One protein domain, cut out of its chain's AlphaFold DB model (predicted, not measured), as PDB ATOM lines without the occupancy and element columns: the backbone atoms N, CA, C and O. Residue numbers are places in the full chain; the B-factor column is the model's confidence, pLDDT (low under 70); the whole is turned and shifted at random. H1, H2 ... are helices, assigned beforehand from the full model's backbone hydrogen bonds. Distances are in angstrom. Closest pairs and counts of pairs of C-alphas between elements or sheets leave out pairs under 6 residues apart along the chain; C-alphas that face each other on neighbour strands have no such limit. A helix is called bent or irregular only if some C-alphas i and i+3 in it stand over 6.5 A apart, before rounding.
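Overview. This is residues 2 to 96 of the 238 residues of an uncharacterized protein of viral metagenome (UniProt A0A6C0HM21). Long H5 is the core, with H2 side by side with it, H4 folded back on its early part as a hairpin, and H3 packed further along it. At opposite ends, residues 2 to 12 of H1 and 90 to 96 of H5 stick out. The 95 printed residues, with five named helices, H1 to H5, are all helix and loose: radius of gyration of the C-alphas 16.4 A, spans 58 by 27 by 18 A.

Arrangement. H1, residues 2 to 16, is close to but not clearly touching H2, residues 19 to 38 (closest C-alphas Phe 16 and Lys 22, 6.8 A). H2 is irregular: C-alphas 34 and 37 are 7.0 A apart. H2 touches H5, residues 68 to 96, the same way at a shallow tilt of 2 degrees (Ala 29 and Val 73, 6.5 A). H3, residues 41 to 47, touches residues 78 to 88 of H5 alone (Leu 44 and Ser 81, 6.0 A), opposite ways at a steep tilt of 42 degrees. Residues 59 to 64 of H4, residues 50 to 64, touch residues 70 to 75 of H5 (Ile 60 and Ser 71, 4.8 A). In H1, H4 and H5 every O i to N i+4 pair is within hydrogen-bond range; in H2 14 of 16, in H3 1 of 3, beside 4 of 4 O i to N i+3.

Along the chain. H1 begins at C-alpha 2 (162.295, 165.881, 172.303); H5, 42.2 A long, ends at C-alpha 96 (114.280, 177.863, 144.381).

Size, cuts and confidence. The farthest C-alphas, Thr 3 and Gln 96, are 58.9 A apart. The printed part has no cut, its links are tight, and residues 93 to 96 have pLDDT under 70.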
ATOM      1  N   LEU A   2     162.080 164.886 173.368       78.69
ATOM      2  CA  LEU A   2     162.295 165.881 172.303       78.69
ATOM      3  C   LEU A   2     163.216 165.393 171.166       78.69
ATOM      4  O   LEU A   2     162.875 165.538 170.001       78.69
ATOM      5  N   THR A   3     164.315 164.713 171.499       81.06
ATOM      6  CA  THR A   3     165.290 164.162 170.536       81.06
ATOM      7  C   THR A   3     164.720 163.064 169.635       81.06
ATOM      8  O   THR A   3     165.108 162.937 168.476       81.06
ATOM      9  N   GLN A   4     163.786 162.264 170.153       83.06
ATOM     10  CA  GLN A   4     163.095 161.250 169.352       83.06
ATOM     11  C   GLN A   4     162.069 161.904 168.421       83.06
ATOM     12  O   GLN A   4     161.954 161.512 167.263       83.06
ATOM     13  N   LEU A   5     161.378 162.943 168.897       79.94
ATOM     14  CA  LEU A   5     160.406 163.692 168.103       79.94
ATOM     15  C   LEU A   5     161.078 164.424 166.930       79.94
ATOM     16  O   LEU A   5     160.584 164.367 165.806       79.94
ATOM     17  N   THR A   6     162.245 165.033 167.157       86.00
ATOM     18  CA  THR A   6     163.040 165.668 166.094       86.00
ATOM     19  C   THR A   6     163.560 164.655 165.079       86.00
ATOM     20  O   THR A   6     163.543 164.925 163.882       86.00
ATOM     21  N   ALA A   7     163.973 163.465 165.527       86.38
ATOM     22  CA  ALA A   7     164.420 162.406 164.623       86.38
ATOM     23  C   ALA A   7     163.282 161.912 163.714       86.38
ATOM     24  O   ALA A   7     163.490 161.727 162.514       86.38
ATOM     25  N   ILE A   8     162.073 161.751 164.265       88.00
ATOM     26  CA  ILE A   8     160.880 161.390 163.487       88.00
ATOM     27  C   ILE A   8     160.547 162.499 162.488       88.00
ATOM     28  O   ILE A   8     160.376 162.208 161.309       88.00
ATOM     29  N   ASN A   9     160.521 163.763 162.922       87.06
ATOM     30  CA  ASN A   9     160.223 164.892 162.042       87.06
ATOM     31  C   ASN A   9     161.202 164.977 160.858       87.06
ATOM     32  O   ASN A   9     160.776 165.064 159.710       87.06
ATOM     33  N   ASN A  10     162.505 164.857 161.113       87.31
ATOM     34  CA  ASN A  10     163.527 164.922 160.065       87.31
ATOM     35  C   ASN A  10     163.443 163.728 159.099       87.31
ATOM     36  O   ASN A  10     163.634 163.877 157.889       87.31
ATOM     37  N   LYS A  11     163.103 162.537 159.605       90.25
ATOM     38  CA  LYS A  11     162.839 161.364 158.763       90.25
ATOM     39  C   LYS A  11     161.603 161.562 157.878       90.25
ATOM     40  O   LYS A  11     161.606 161.146 156.724       90.25
ATOM     41  N   THR A  12     160.565 162.212 158.396       85.31
ATOM     42  CA  THR A  12     159.361 162.546 157.628       85.31
ATOM     43  C   THR A  12     159.665 163.580 156.546       85.31
ATOM     44  O   THR A  12     159.325 163.356 155.388       85.31
ATOM     45  N   ILE A  13     160.372 164.663 156.876       85.00
ATOM     46  CA  ILE A  13     160.752 165.708 155.909       85.00
ATOM     47  C   ILE A  13     161.610 165.120 154.783       85.00
ATOM     48  O   ILE A  13     161.273 165.271 153.611       85.00
ATOM     49  N   SER A  14     162.650 164.352 155.120       86.00
ATOM     50  CA  SER A  14     163.513 163.707 154.114       86.00
ATOM     51  C   SER A  14     162.777 162.699 153.219       86.00
ATOM     52  O   SER A  14     163.202 162.433 152.095       86.00
ATOM     53  N   PHE A  15     161.656 162.131 153.678       86.00
ATOM     54  CA  PHE A  15     160.786 161.325 152.826       86.00
ATOM     55  C   PHE A  15     160.031 162.187 151.804       86.00
ATOM     56  O   PHE A  15     159.996 161.823 150.628       86.00
ATOM     57  N   PHE A  16     159.475 163.327 152.229       82.44
ATOM     58  CA  PHE A  16     158.783 164.270 151.344       82.44
ATOM     59  C   PHE A  16     159.726 164.953 150.346       82.44
ATOM     60  O   PHE A  16     159.338 165.200 149.210       82.44
ATOM     61  N   GLU A  17     160.990 165.182 150.698       82.75
ATOM     62  CA  GLU A  17     161.962 165.802 149.785       82.75
ATOM     63  C   GLU A  17     162.287 164.961 148.543       82.75
ATOM     64  O   GLU A  17     162.768 165.496 147.539       82.75
ATOM     65  N   LYS A  18     162.000 163.654 148.563       86.56
ATOM     66  CA  LYS A  18     162.247 162.774 147.419       86.56
ATOM     67  C   LYS A  18     161.451 163.243 146.197       86.56
ATOM     68  O   LYS A  18     160.223 163.301 146.225       86.56
ATOM     69  N   LEU A  19     162.153 163.455 145.080       81.62
ATOM     70  CA  LEU A  19     161.575 163.814 143.775       81.62
ATOM     71  C   LEU A  19     160.283 163.054 143.403       81.62
ATOM     72  O   LEU A  19     159.308 163.716 143.049       81.62
ATOM     73  N   PRO A  20     160.211 161.708 143.492       84.31
ATOM     74  CA  PRO A  20     158.986 160.987 143.135       84.31
ATOM     75  C   PRO A  20     157.782 161.368 144.008       84.31
ATOM     76  O   PRO A  20     156.656 161.402 143.518       84.31
ATOM     77  N   VAL A  21     158.006 161.701 145.282       84.19
ATOM     78  CA  VAL A  21     156.938 162.109 146.203       84.19
ATOM     79  C   VAL A  21     156.420 163.497 145.825       84.19
ATOM     80  O   VAL A  21     155.210 163.693 145.759       84.19
ATOM     81  N   LYS A  22     157.306 164.440 145.479       80.12
ATOM     82  CA  LYS A  22     156.924 165.780 144.987       80.12
ATOM     83  C   LYS A  22     156.000 165.717 143.771       80.12
ATOM     84  O   LYS A  22     154.924 166.313 143.791       80.12
ATOM     85  N   TYR A  23     156.378 164.950 142.748       82.19
ATOM     86  CA  TYR A  23     155.563 164.809 141.536       82.19
ATOM     87  C   TYR A  23     154.247 164.058 141.779       82.19
ATOM     88  O   TYR A  23     153.237 164.353 141.145       82.19
ATOM     89  N   SER A  24     154.219 163.120 142.727       84.69
ATOM     90  CA  SER A  24     152.977 162.439 143.099       84.69
ATOM     91  C   SER A  24     151.934 163.413 143.663       84.69
ATOM     92  O   SER A  24     150.763 163.326 143.298       84.69
ATOM     93  N   PHE A  25     152.345 164.394 144.474       82.62
ATOM     94  CA  PHE A  25     151.430 165.402 145.017       82.62
ATOM     95  C   PHE A  25     150.856 166.337 143.951       82.62
ATOM     96  O   PHE A  25     149.669 166.657 144.001       82.62
ATOM     97  N   THR A  26     151.654 166.756 142.968       79.00
ATOM     98  CA  THR A  26     151.143 167.576 141.859       79.00
ATOM     99  C   THR A  26     150.184 166.794 140.964       79.00
ATOM    100  O   THR A  26     149.165 167.344 140.548       79.00
ATOM    101  N   ILE A  27     150.435 165.501 140.735       85.38
ATOM    102  CA  ILE A  27     149.488 164.621 140.033       85.38
ATOM    103  C   ILE A  27     148.179 164.491 140.823       85.38
ATOM    104  O   ILE A  27     147.103 164.633 140.246       85.38
ATOM    105  N   LEU A  28     148.246 164.284 142.143       84.56
ATOM    106  CA  LEU A  28     147.054 164.230 142.999       84.56
ATOM    107  C   LEU A  28     146.259 165.540 142.964       84.56
ATOM    108  O   LEU A  28     145.033 165.505 142.892       84.56
ATOM    109  N   ALA A  29     146.939 166.687 142.948       84.06
ATOM    110  CA  ALA A  29     146.293 167.989 142.813       84.06
ATOM    111  C   ALA A  29     145.552 168.122 141.474       84.06
ATOM    112  O   ALA A  29     144.396 168.539 141.448       84.06
ATOM    113  N   ALA A  30     146.187 167.713 140.370       84.06
ATOM    114  CA  ALA A  30     145.570 167.729 139.046       84.06
ATOM    115  C   ALA A  30     144.336 166.814 138.975       84.06
ATOM    116  O   ALA A  30     143.290 167.223 138.471       84.06
ATOM    117  N   ILE A  31     144.424 165.607 139.542       87.12
ATOM    118  CA  ILE A  31     143.282 164.690 139.652       87.12
ATOM    119  C   ILE A  31     142.162 165.342 140.468       87.12
ATOM    120  O   ILE A  31     141.012 165.341 140.032       87.12
ATOM    121  N   HIS A  32     142.478 165.952 141.614       84.94
ATOM    122  CA  HIS A  32     141.476 166.607 142.456       84.94
ATOM    123  C   HIS A  32     140.739 167.721 141.710       84.94
ATOM    124  O   HIS A  32     139.514 167.771 141.756       84.94
ATOM    125  N   ILE A  33     141.458 168.561 140.958       84.50
ATOM    126  CA  ILE A  33     140.865 169.633 140.142       84.50
ATOM    127  C   ILE A  33     139.881 169.070 139.110       84.50
ATOM    128  O   ILE A  33     138.791 169.611 138.940       84.50
ATOM    129  N   ILE A  34     140.229 167.970 138.437       85.44
ATOM    130  CA  ILE A  34     139.360 167.354 137.424       85.44
ATOM    131  C   ILE A  34     138.106 166.753 138.076       85.44
ATOM    132  O   ILE A  34     136.994 166.888 137.560       85.44
ATOM    133  N   PHE A  35     138.270 166.094 139.224       87.31
ATOM    134  CA  PHE A  35     137.192 165.354 139.878       87.31
ATOM    135  C   PHE A  35     136.320 166.199 140.809       87.31
ATOM    136  O   PHE A  35     135.221 165.752 141.134       87.31
ATOM    137  N   ILE A  36     136.727 167.419 141.181       84.38
ATOM    138  CA  ILE A  36     136.003 168.279 142.136       84.38
ATOM    139  C   ILE A  36     134.531 168.491 141.760       84.38
ATOM    140  O   ILE A  36     133.645 168.488 142.613       84.38
ATOM    141  N   SER A  37     134.255 168.585 140.458       76.94
ATOM    142  CA  SER A  37     132.914 168.766 139.900       76.94
ATOM    143  C   SER A  37     131.994 167.555 140.102       76.94
ATOM    144  O   SER A  37     130.776 167.710 140.111       76.94
ATOM    145  N   LYS A  38     132.561 166.359 140.301       83.81
ATOM    146  CA  LYS A  38     131.829 165.096 140.483       83.81
ATOM    147  C   LYS A  38     131.684 164.678 141.945       83.81
ATOM    148  O   LYS A  38     130.920 163.763 142.230       83.81
ATOM    149  N   ILE A  39     132.407 165.318 142.867       83.75
ATOM    150  CA  ILE A  39     132.321 165.002 144.298       83.75
ATOM    151  C   ILE A  39     130.945 165.418 144.827       83.75
ATOM    152  O   ILE A  39     130.418 166.458 144.429       83.75
ATOM    153  N   ASP A  40     130.358 164.621 145.720       82.00
ATOM    154  CA  ASP A  40     129.093 164.952 146.378       82.00
ATOM    155  C   ASP A  40     129.228 166.207 147.268       82.00
ATOM    156  O   ASP A  40     130.229 166.429 147.952       82.00
ATOM    157  N   THR A  41     128.170 167.014 147.283       81.31
ATOM    158  CA  THR A  41     127.966 168.134 148.205       81.31
ATOM    159  C   THR A  41     128.194 167.769 149.671       81.31
ATOM    160  O   THR A  41     128.791 168.569 150.390       81.31
ATOM    161  N   SER A  42     127.810 166.564 150.106       81.88
ATOM    162  CA  SER A  42     128.014 166.093 151.486       81.88
ATOM    163  C   SER A  42     129.496 166.043 151.871       81.88
ATOM    164  O   SER A  42     129.881 166.451 152.965       81.88
ATOM    165  N   ILE A  43     130.350 165.590 150.948       79.25
ATOM    166  CA  ILE A  43     131.800 165.493 151.156       79.25
ATOM    167  C   ILE A  43     132.433 166.887 151.111       79.25
ATOM    168  O   ILE A  43     133.291 167.207 151.932       79.25
ATOM    169  N   LEU A  44     131.980 167.754 150.201       81.12
ATOM    170  CA  LEU A  44     132.437 169.146 150.151       81.12
ATOM    171  C   LEU A  44     132.069 169.929 151.419       81.12
ATOM    172  O   LEU A  44     132.855 170.762 151.871       81.12
ATOM    173  N   ALA A  45     130.920 169.638 152.035       80.38
ATOM    174  CA  ALA A  45     130.486 170.283 153.272       80.38
ATOM    175  C   ALA A  45     131.455 170.044 154.445       80.38
ATOM    176  O   ALA A  45     131.582 170.906 155.317       80.38
ATOM    177  N   ILE A  46     132.212 168.942 154.436       83.44
ATOM    178  CA  ILE A  46     133.233 168.648 155.455       83.44
ATOM    179  C   ILE A  46     134.327 169.728 155.464       83.44
ATOM    180  O   ILE A  46     134.772 170.137 156.539       83.44
ATOM    181  N   TYR A  47     134.710 170.254 154.295       82.44
ATOM    182  CA  TYR A  47     135.691 171.346 154.172       82.44
ATOM    183  C   TYR A  47     135.167 172.686 154.704       82.44
ATOM    184  O   TYR A  47     135.943 173.596 155.006       82.44
ATOM    185  N   ASN A  48     133.848 172.818 154.850       85.19
ATOM    186  CA  ASN A  48     133.221 174.002 155.420       85.19
ATOM    187  C   ASN A  48     133.155 173.970 156.957       85.19
ATOM    188  O   ASN A  48     132.871 174.995 157.573       85.19
ATOM    189  N   SER A  49     133.438 172.824 157.584       89.31
ATOM    190  CA  SER A  49     133.459 172.693 159.042       89.31
ATOM    191  C   SER A  49     134.627 173.464 159.664       89.31
ATOM    192  O   SER A  49     135.760 173.402 159.180       89.31
ATOM    193  N   LEU A  50     134.365 174.157 160.777       85.69
ATOM    194  CA  LEU A  50     135.367 174.935 161.512       85.69
ATOM    195  C   LEU A  50     136.580 174.081 161.906       85.69
ATOM    196  O   LEU A  50     137.718 174.476 161.660       85.69
ATOM    197  N   TRP A  51     136.342 172.894 162.467       89.38
ATOM    198  CA  TRP A  51     137.408 171.994 162.912       89.38
ATOM    199  C   TRP A  51     138.293 171.538 161.755       89.38
ATOM    200  O   TRP A  51     139.517 171.581 161.862       89.38
ATOM    201  N   THR A  52     137.685 171.186 160.623       86.25
ATOM    202  CA  THR A  52     138.417 170.806 159.411       86.25
ATOM    203  C   THR A  52     139.308 171.945 158.926       86.25
ATOM    204  O   THR A  52     140.466 171.714 158.592       86.25
ATOM    205  N   ARG A  53     138.803 173.186 158.932       87.88
ATOM    206  CA  ARG A  53     139.576 174.370 158.527       87.88
ATOM    207  C   ARG A  53     140.762 174.625 159.448       87.88
ATOM    208  O   ARG A  53     141.843 174.916 158.955       87.88
ATOM    209  N   VAL A  54     140.577 174.487 160.761       92.81
ATOM    210  CA  VAL A  54     141.658 174.661 161.744       92.81
ATOM    211  C   VAL A  54     142.734 173.590 161.566       92.81
ATOM    212  O   VAL A  54     143.918 173.915 161.506       92.81
ATOM    213  N   ILE A  55     142.339 172.323 161.423       92.38
ATOM    214  CA  ILE A  55     143.278 171.213 161.212       92.38
ATOM    215  C   ILE A  55     144.039 171.394 159.893       92.38
ATOM    216  O   ILE A  55     145.264 171.289 159.874       92.38
ATOM    217  N   LEU A  56     143.344 171.721 158.798       89.94
ATOM    218  CA  LEU A  56     143.985 171.986 157.508       89.94
ATOM    219  C   LEU A  56     144.912 173.201 157.569       89.94
ATOM    220  O   LEU A  56     146.012 173.132 157.032       89.94
ATOM    221  N   ALA A  57     144.530 174.276 158.261       91.50
ATOM    222  CA  ALA A  57     145.388 175.444 158.444       91.50
ATOM    223  C   ALA A  57     146.678 175.098 159.207       91.50
ATOM    224  O   ALA A  57     147.754 175.548 158.819       91.50
ATOM    225  N   LEU A  58     146.598 174.247 160.236       92.75
ATOM    226  CA  LEU A  58     147.777 173.749 160.954       92.75
ATOM    227  C   LEU A  58     148.683 172.900 160.053       92.75
ATOM    228  O   LEU A  58     149.901 173.055 160.093       92.75
ATOM    229  N   ILE A  59     148.105 172.047 159.203       91.31
ATOM    230  CA  ILE A  59     148.864 171.249 158.226       91.31
ATOM    231  C   ILE A  59     149.527 172.158 157.179       91.31
ATOM    232  O   ILE A  59     150.695 171.964 156.848       91.31
ATOM    233  N   ILE A  60     148.819 173.172 156.679       92.94
ATOM    234  CA  ILE A  60     149.337 174.164 155.724       92.94
ATOM    235  C   ILE A  60     150.500 174.948 156.342       92.94
ATOM    236  O   ILE A  60     151.526 175.126 155.687       92.94
ATOM    237  N   ALA A  61     150.374 175.370 157.602       92.88
ATOM    238  CA  ALA A  61     151.435 176.065 158.324       92.88
ATOM    239  C   ALA A  61     152.651 175.160 158.563       92.88
ATOM    240  O   ALA A  61     153.781 175.565 158.306       92.88
ATOM    241  N   TRP A  62     152.431 173.913 158.991       91.06
ATOM    242  CA  TRP A  62     153.513 172.947 159.186       91.06
ATOM    243  C   TRP A  62     154.239 172.625 157.872       91.06
ATOM    244  O   TRP A  62     155.468 172.590 157.846       91.06
ATOM    245  N   THR A  63     153.502 172.455 156.770       89.44
ATOM    246  CA  THR A  63     154.089 172.201 155.443       89.44
ATOM    247  C   THR A  63     154.829 173.404 154.870       89.44
ATOM    248  O   THR A  63     155.888 173.231 154.273       89.44
ATOM    249  N   ALA A  64     154.348 174.623 155.127       90.31
ATOM    250  CA  ALA A  64     155.030 175.850 154.721       90.31
ATOM    251  C   ALA A  64     156.429 175.995 155.344       90.31
ATOM    252  O   ALA A  64     157.307 176.586 154.721       90.31
ATOM    253  N   CYS A  65     156.651 175.445 156.544       87.38
ATOM    254  CA  CYS A  65     157.934 175.544 157.244       87.38
ATOM    255  C   CYS A  65     159.069 174.741 156.594       87.38
ATOM    256  O   CYS A  65     160.228 175.046 156.865       87.38
ATOM    257  N   PHE A  66     158.770 173.716 155.789       82.81
ATOM    258  CA  PHE A  66     159.809 172.904 155.146       82.81
ATOM    259  C   PHE A  66     159.782 172.986 153.617       82.81
ATOM    260  O   PHE A  66     160.845 173.081 153.013       82.81
ATOM    261  N   ASP A  67     158.607 172.988 152.975       83.25
ATOM    262  CA  ASP A  67     158.510 173.172 151.525       83.25
ATOM    263  C   ASP A  67     157.173 173.853 151.147       83.25
ATOM    264  O   ASP A  67     156.094 173.253 151.264       83.25
ATOM    265  N   PRO A  68     157.221 175.112 150.667       87.25
ATOM    266  CA  PRO A  68     156.026 175.903 150.390       87.25
ATOM    267  C   PRO A  68     155.169 175.332 149.255       87.25
ATOM    268  O   PRO A  68     153.978 175.638 149.190       87.25
ATOM    269  N   VAL A  69     155.717 174.478 148.380       86.50
ATOM    270  CA  VAL A  69     154.959 173.887 147.266       86.50
ATOM    271  C   VAL A  69     153.815 173.021 147.792       86.50
ATOM    272  O   VAL A  69     152.695 173.108 147.286       86.50
ATOM    273  N   TYR A  70     154.046 172.238 148.848       85.94
ATOM    274  CA  TYR A  70     152.989 171.421 149.454       85.94
ATOM    275  C   TYR A  70     151.907 172.272 150.108       85.94
ATOM    276  O   TYR A  70     150.723 171.964 149.982       85.94
ATOM    277  N   SER A  71     152.310 173.365 150.757       89.00
ATOM    278  CA  SER A  71     151.386 174.312 151.376       89.00
ATOM    279  C   SER A  71     150.440 174.917 150.332       89.00
ATOM    280  O   SER A  71     149.224 174.901 150.516       89.00
ATOM    281  N   ILE A  72     150.981 175.335 149.180       89.25
ATOM    282  CA  ILE A  72     150.202 175.866 148.050       89.25
ATOM    283  C   ILE A  72     149.233 174.816 147.500       89.25
ATOM    284  O   ILE A  72     148.066 175.124 147.267       89.25
ATOM    285  N   VAL A  73     149.685 173.572 147.311       88.94
ATOM    286  CA  VAL A  73     148.837 172.488 146.790       88.94
ATOM    287  C   VAL A  73     147.668 172.192 147.733       88.94
ATOM    288  O   VAL A  73     146.517 172.148 147.294       88.94
ATOM    289  N   ILE A  74     147.937 172.026 149.031       89.00
ATOM    290  CA  ILE A  74     146.908 171.717 150.036       89.00
ATOM    291  C   ILE A  74     145.932 172.893 150.185       89.00
ATOM    292  O   ILE A  74     144.716 172.686 150.204       89.00
ATOM    293  N   ALA A  75     146.442 174.127 150.231       90.31
ATOM    294  CA  ALA A  75     145.611 175.327 150.276       90.31
ATOM    295  C   ALA A  75     144.733 175.458 149.021       90.31
ATOM    296  O   ALA A  75     143.542 175.748 149.130       90.31
ATOM    297  N   GLY A  76     145.283 175.181 147.837       88.56
ATOM    298  CA  GLY A  76     144.545 175.195 146.576       88.56
ATOM    299  C   GLY A  76     143.391 174.194 146.569       88.56
ATOM    300  O   GLY A  76     142.259 174.560 146.261       88.56
ATOM    301  N   ILE A  77     143.647 172.954 146.993       88.38
ATOM    302  CA  ILE A  77     142.618 171.911 147.144       88.38
ATOM    303  C   ILE A  77     141.495 172.381 148.079       88.38
ATOM    304  O   ILE A  77     140.313 172.239 147.753       88.38
ATOM    305  N   MET A  78     141.852 172.973 149.221       89.50
ATOM    306  CA  MET A  78     140.891 173.481 150.201       89.50
ATOM    307  C   MET A  78     140.025 174.608 149.622       89.50
ATOM    308  O   MET A  78     138.798 174.546 149.709       89.50
ATOM    309  N   ILE A  79     140.650 175.619 149.012       89.19
ATOM    310  CA  ILE A  79     139.958 176.778 148.436       89.19
ATOM    311  C   ILE A  79     139.009 176.332 147.325       89.19
ATOM    312  O   ILE A  79     137.836 176.697 147.349       89.19
ATOM    313  N   LEU A  80     139.478 175.494 146.396       87.81
ATOM    314  CA  LEU A  80     138.657 174.986 145.295       87.81
ATOM    315  C   LEU A  80     137.445 174.195 145.801       87.81
ATOM    316  O   LEU A  80     136.345 174.360 145.280       87.81
ATOM    317  N   SER A  81     137.622 173.393 146.852       87.19
ATOM    318  CA  SER A  81     136.527 172.626 147.457       87.19
ATOM    319  C   SER A  81     135.464 173.540 148.083       87.19
ATOM    320  O   SER A  81     134.268 173.310 147.908       87.19
ATOM    321  N   ILE A  82     135.878 174.615 148.765       86.06
ATOM    322  CA  ILE A  82     134.958 175.601 149.357       86.06
ATOM    323  C   ILE A  82     134.263 176.434 148.268       86.06
ATOM    324  O   ILE A  82     133.054 176.660 148.345       86.06
ATOM    325  N   MET A  83     135.000 176.872 147.244       86.56
ATOM    326  CA  MET A  83     134.447 177.636 146.122       86.56
ATOM    327  C   MET A  83     133.394 176.832 145.359       86.56
ATOM    328  O   MET A  83     132.315 177.349 145.074       86.56
ATOM    329  N   GLU A  84     133.673 175.561 145.072       85.00
ATOM    330  CA  GLU A  84     132.728 174.677 144.392       85.00
ATOM    331  C   GLU A  84     131.472 174.432 145.241       85.00
ATOM    332  O   GLU A  84     130.356 174.442 144.717       85.00
ATOM    333  N   LEU A  85     131.619 174.293 146.562       84.75
ATOM    334  CA  LEU A  85     130.479 174.161 147.469       84.75
ATOM    335  C   LEU A  85     129.594 175.413 147.434       84.75
ATOM    336  O   LEU A  85     128.373 175.316 147.302       84.75
ATOM    337  N   HIS A  86     130.209 176.596 147.506       84.94
ATOM    338  CA  HIS A  86     129.490 177.864 147.445       84.94
ATOM    339  C   HIS A  86     128.782 178.055 146.095       84.94
ATOM    340  O   HIS A  86     127.622 178.468 146.056       84.94
ATOM    341  N   ARG A  87     129.431 177.663 144.989       85.69
ATOM    342  CA  ARG A  87     128.828 177.664 143.650       85.69
ATOM    343  C   ARG A  87     127.546 176.832 143.615       85.69
ATOM    344  O   ARG A  87     126.539 177.292 143.083       85.69
ATOM    345  N   ARG A  88     127.553 175.630 144.199       82.50
ATOM    346  CA  ARG A  88     126.379 174.740 144.225       82.50
ATOM    347  C   ARG A  88     125.242 175.301 145.068       82.50
ATOM    348  O   ARG A  88     124.108 175.311 144.596       82.50
ATOM    349  N   TYR A  89     125.539 175.831 146.255       83.56
ATOM    350  CA  TYR A  89     124.520 176.469 147.091       83.56
ATOM    351  C   TYR A  89     123.851 177.652 146.389       83.56
ATOM    352  O   TYR A  89     122.624 177.765 146.411       83.56
ATOM    353  N   ASN A  90     124.634 178.492 145.711       79.69
ATOM    354  CA  ASN A  90     124.100 179.645 144.993       79.69
ATOM    355  C   ASN A  90     123.208 179.222 143.817       79.69
ATOM    356  O   ASN A  90     122.126 179.780 143.644       79.69
ATOM    357  N   THR A  91     123.603 178.196 143.056       77.75
ATOM    358  CA  THR A  91     122.782 177.648 141.963       77.75
ATOM    359  C   THR A  91     121.455 177.087 142.483       77.75
ATOM    360  O   THR A  91     120.393 177.410 141.950       77.75
ATOM    361  N   SER A  92     121.475 176.311 143.571       73.69
ATOM    362  CA  SER A  92     120.252 175.772 144.184       73.69
ATOM    363  C   SER A  92     119.323 176.874 144.709       73.69
ATOM    364  O   SER A  92     118.110 176.810 144.494       73.69
ATOM    365  N   ALA A  93     119.873 177.920 145.332       67.81
ATOM    366  CA  ALA A  93     119.095 179.056 145.829       67.81
ATOM    367  C   ALA A  93     118.430 179.863 144.697       67.81
ATOM    368  O   ALA A  93     117.305 180.348 144.853       67.81
ATOM    369  N   MET A  94     119.088 179.990 143.538       60.06
ATOM    370  CA  MET A  94     118.505 180.646 142.364       60.06
ATOM    371  C   MET A  94     117.338 179.847 141.775       60.06
ATOM    372  O   MET A  94     116.282 180.425 141.508       60.06
ATOM    373  N   HIS A  95     117.472 178.524 141.650       58.81
ATOM    374  CA  HIS A  95     116.380 177.672 141.164       58.81
ATOM    375  C   HIS A  95     115.160 177.692 142.094       58.81
ATOM    376  O   HIS A  95     114.023 177.746 141.618       58.81
ATOM    377  N   GLN A  96     115.371 177.741 143.412       58.59
ATOM    378  CA  GLN A  96     114.280 177.863 144.381       58.59
ATOM    379  C   GLN A  96     113.551 179.215 144.266       58.59
ATOM    380  O   GLN A  96     112.320 179.260 144.264       58.59
TER     381      GLN A  96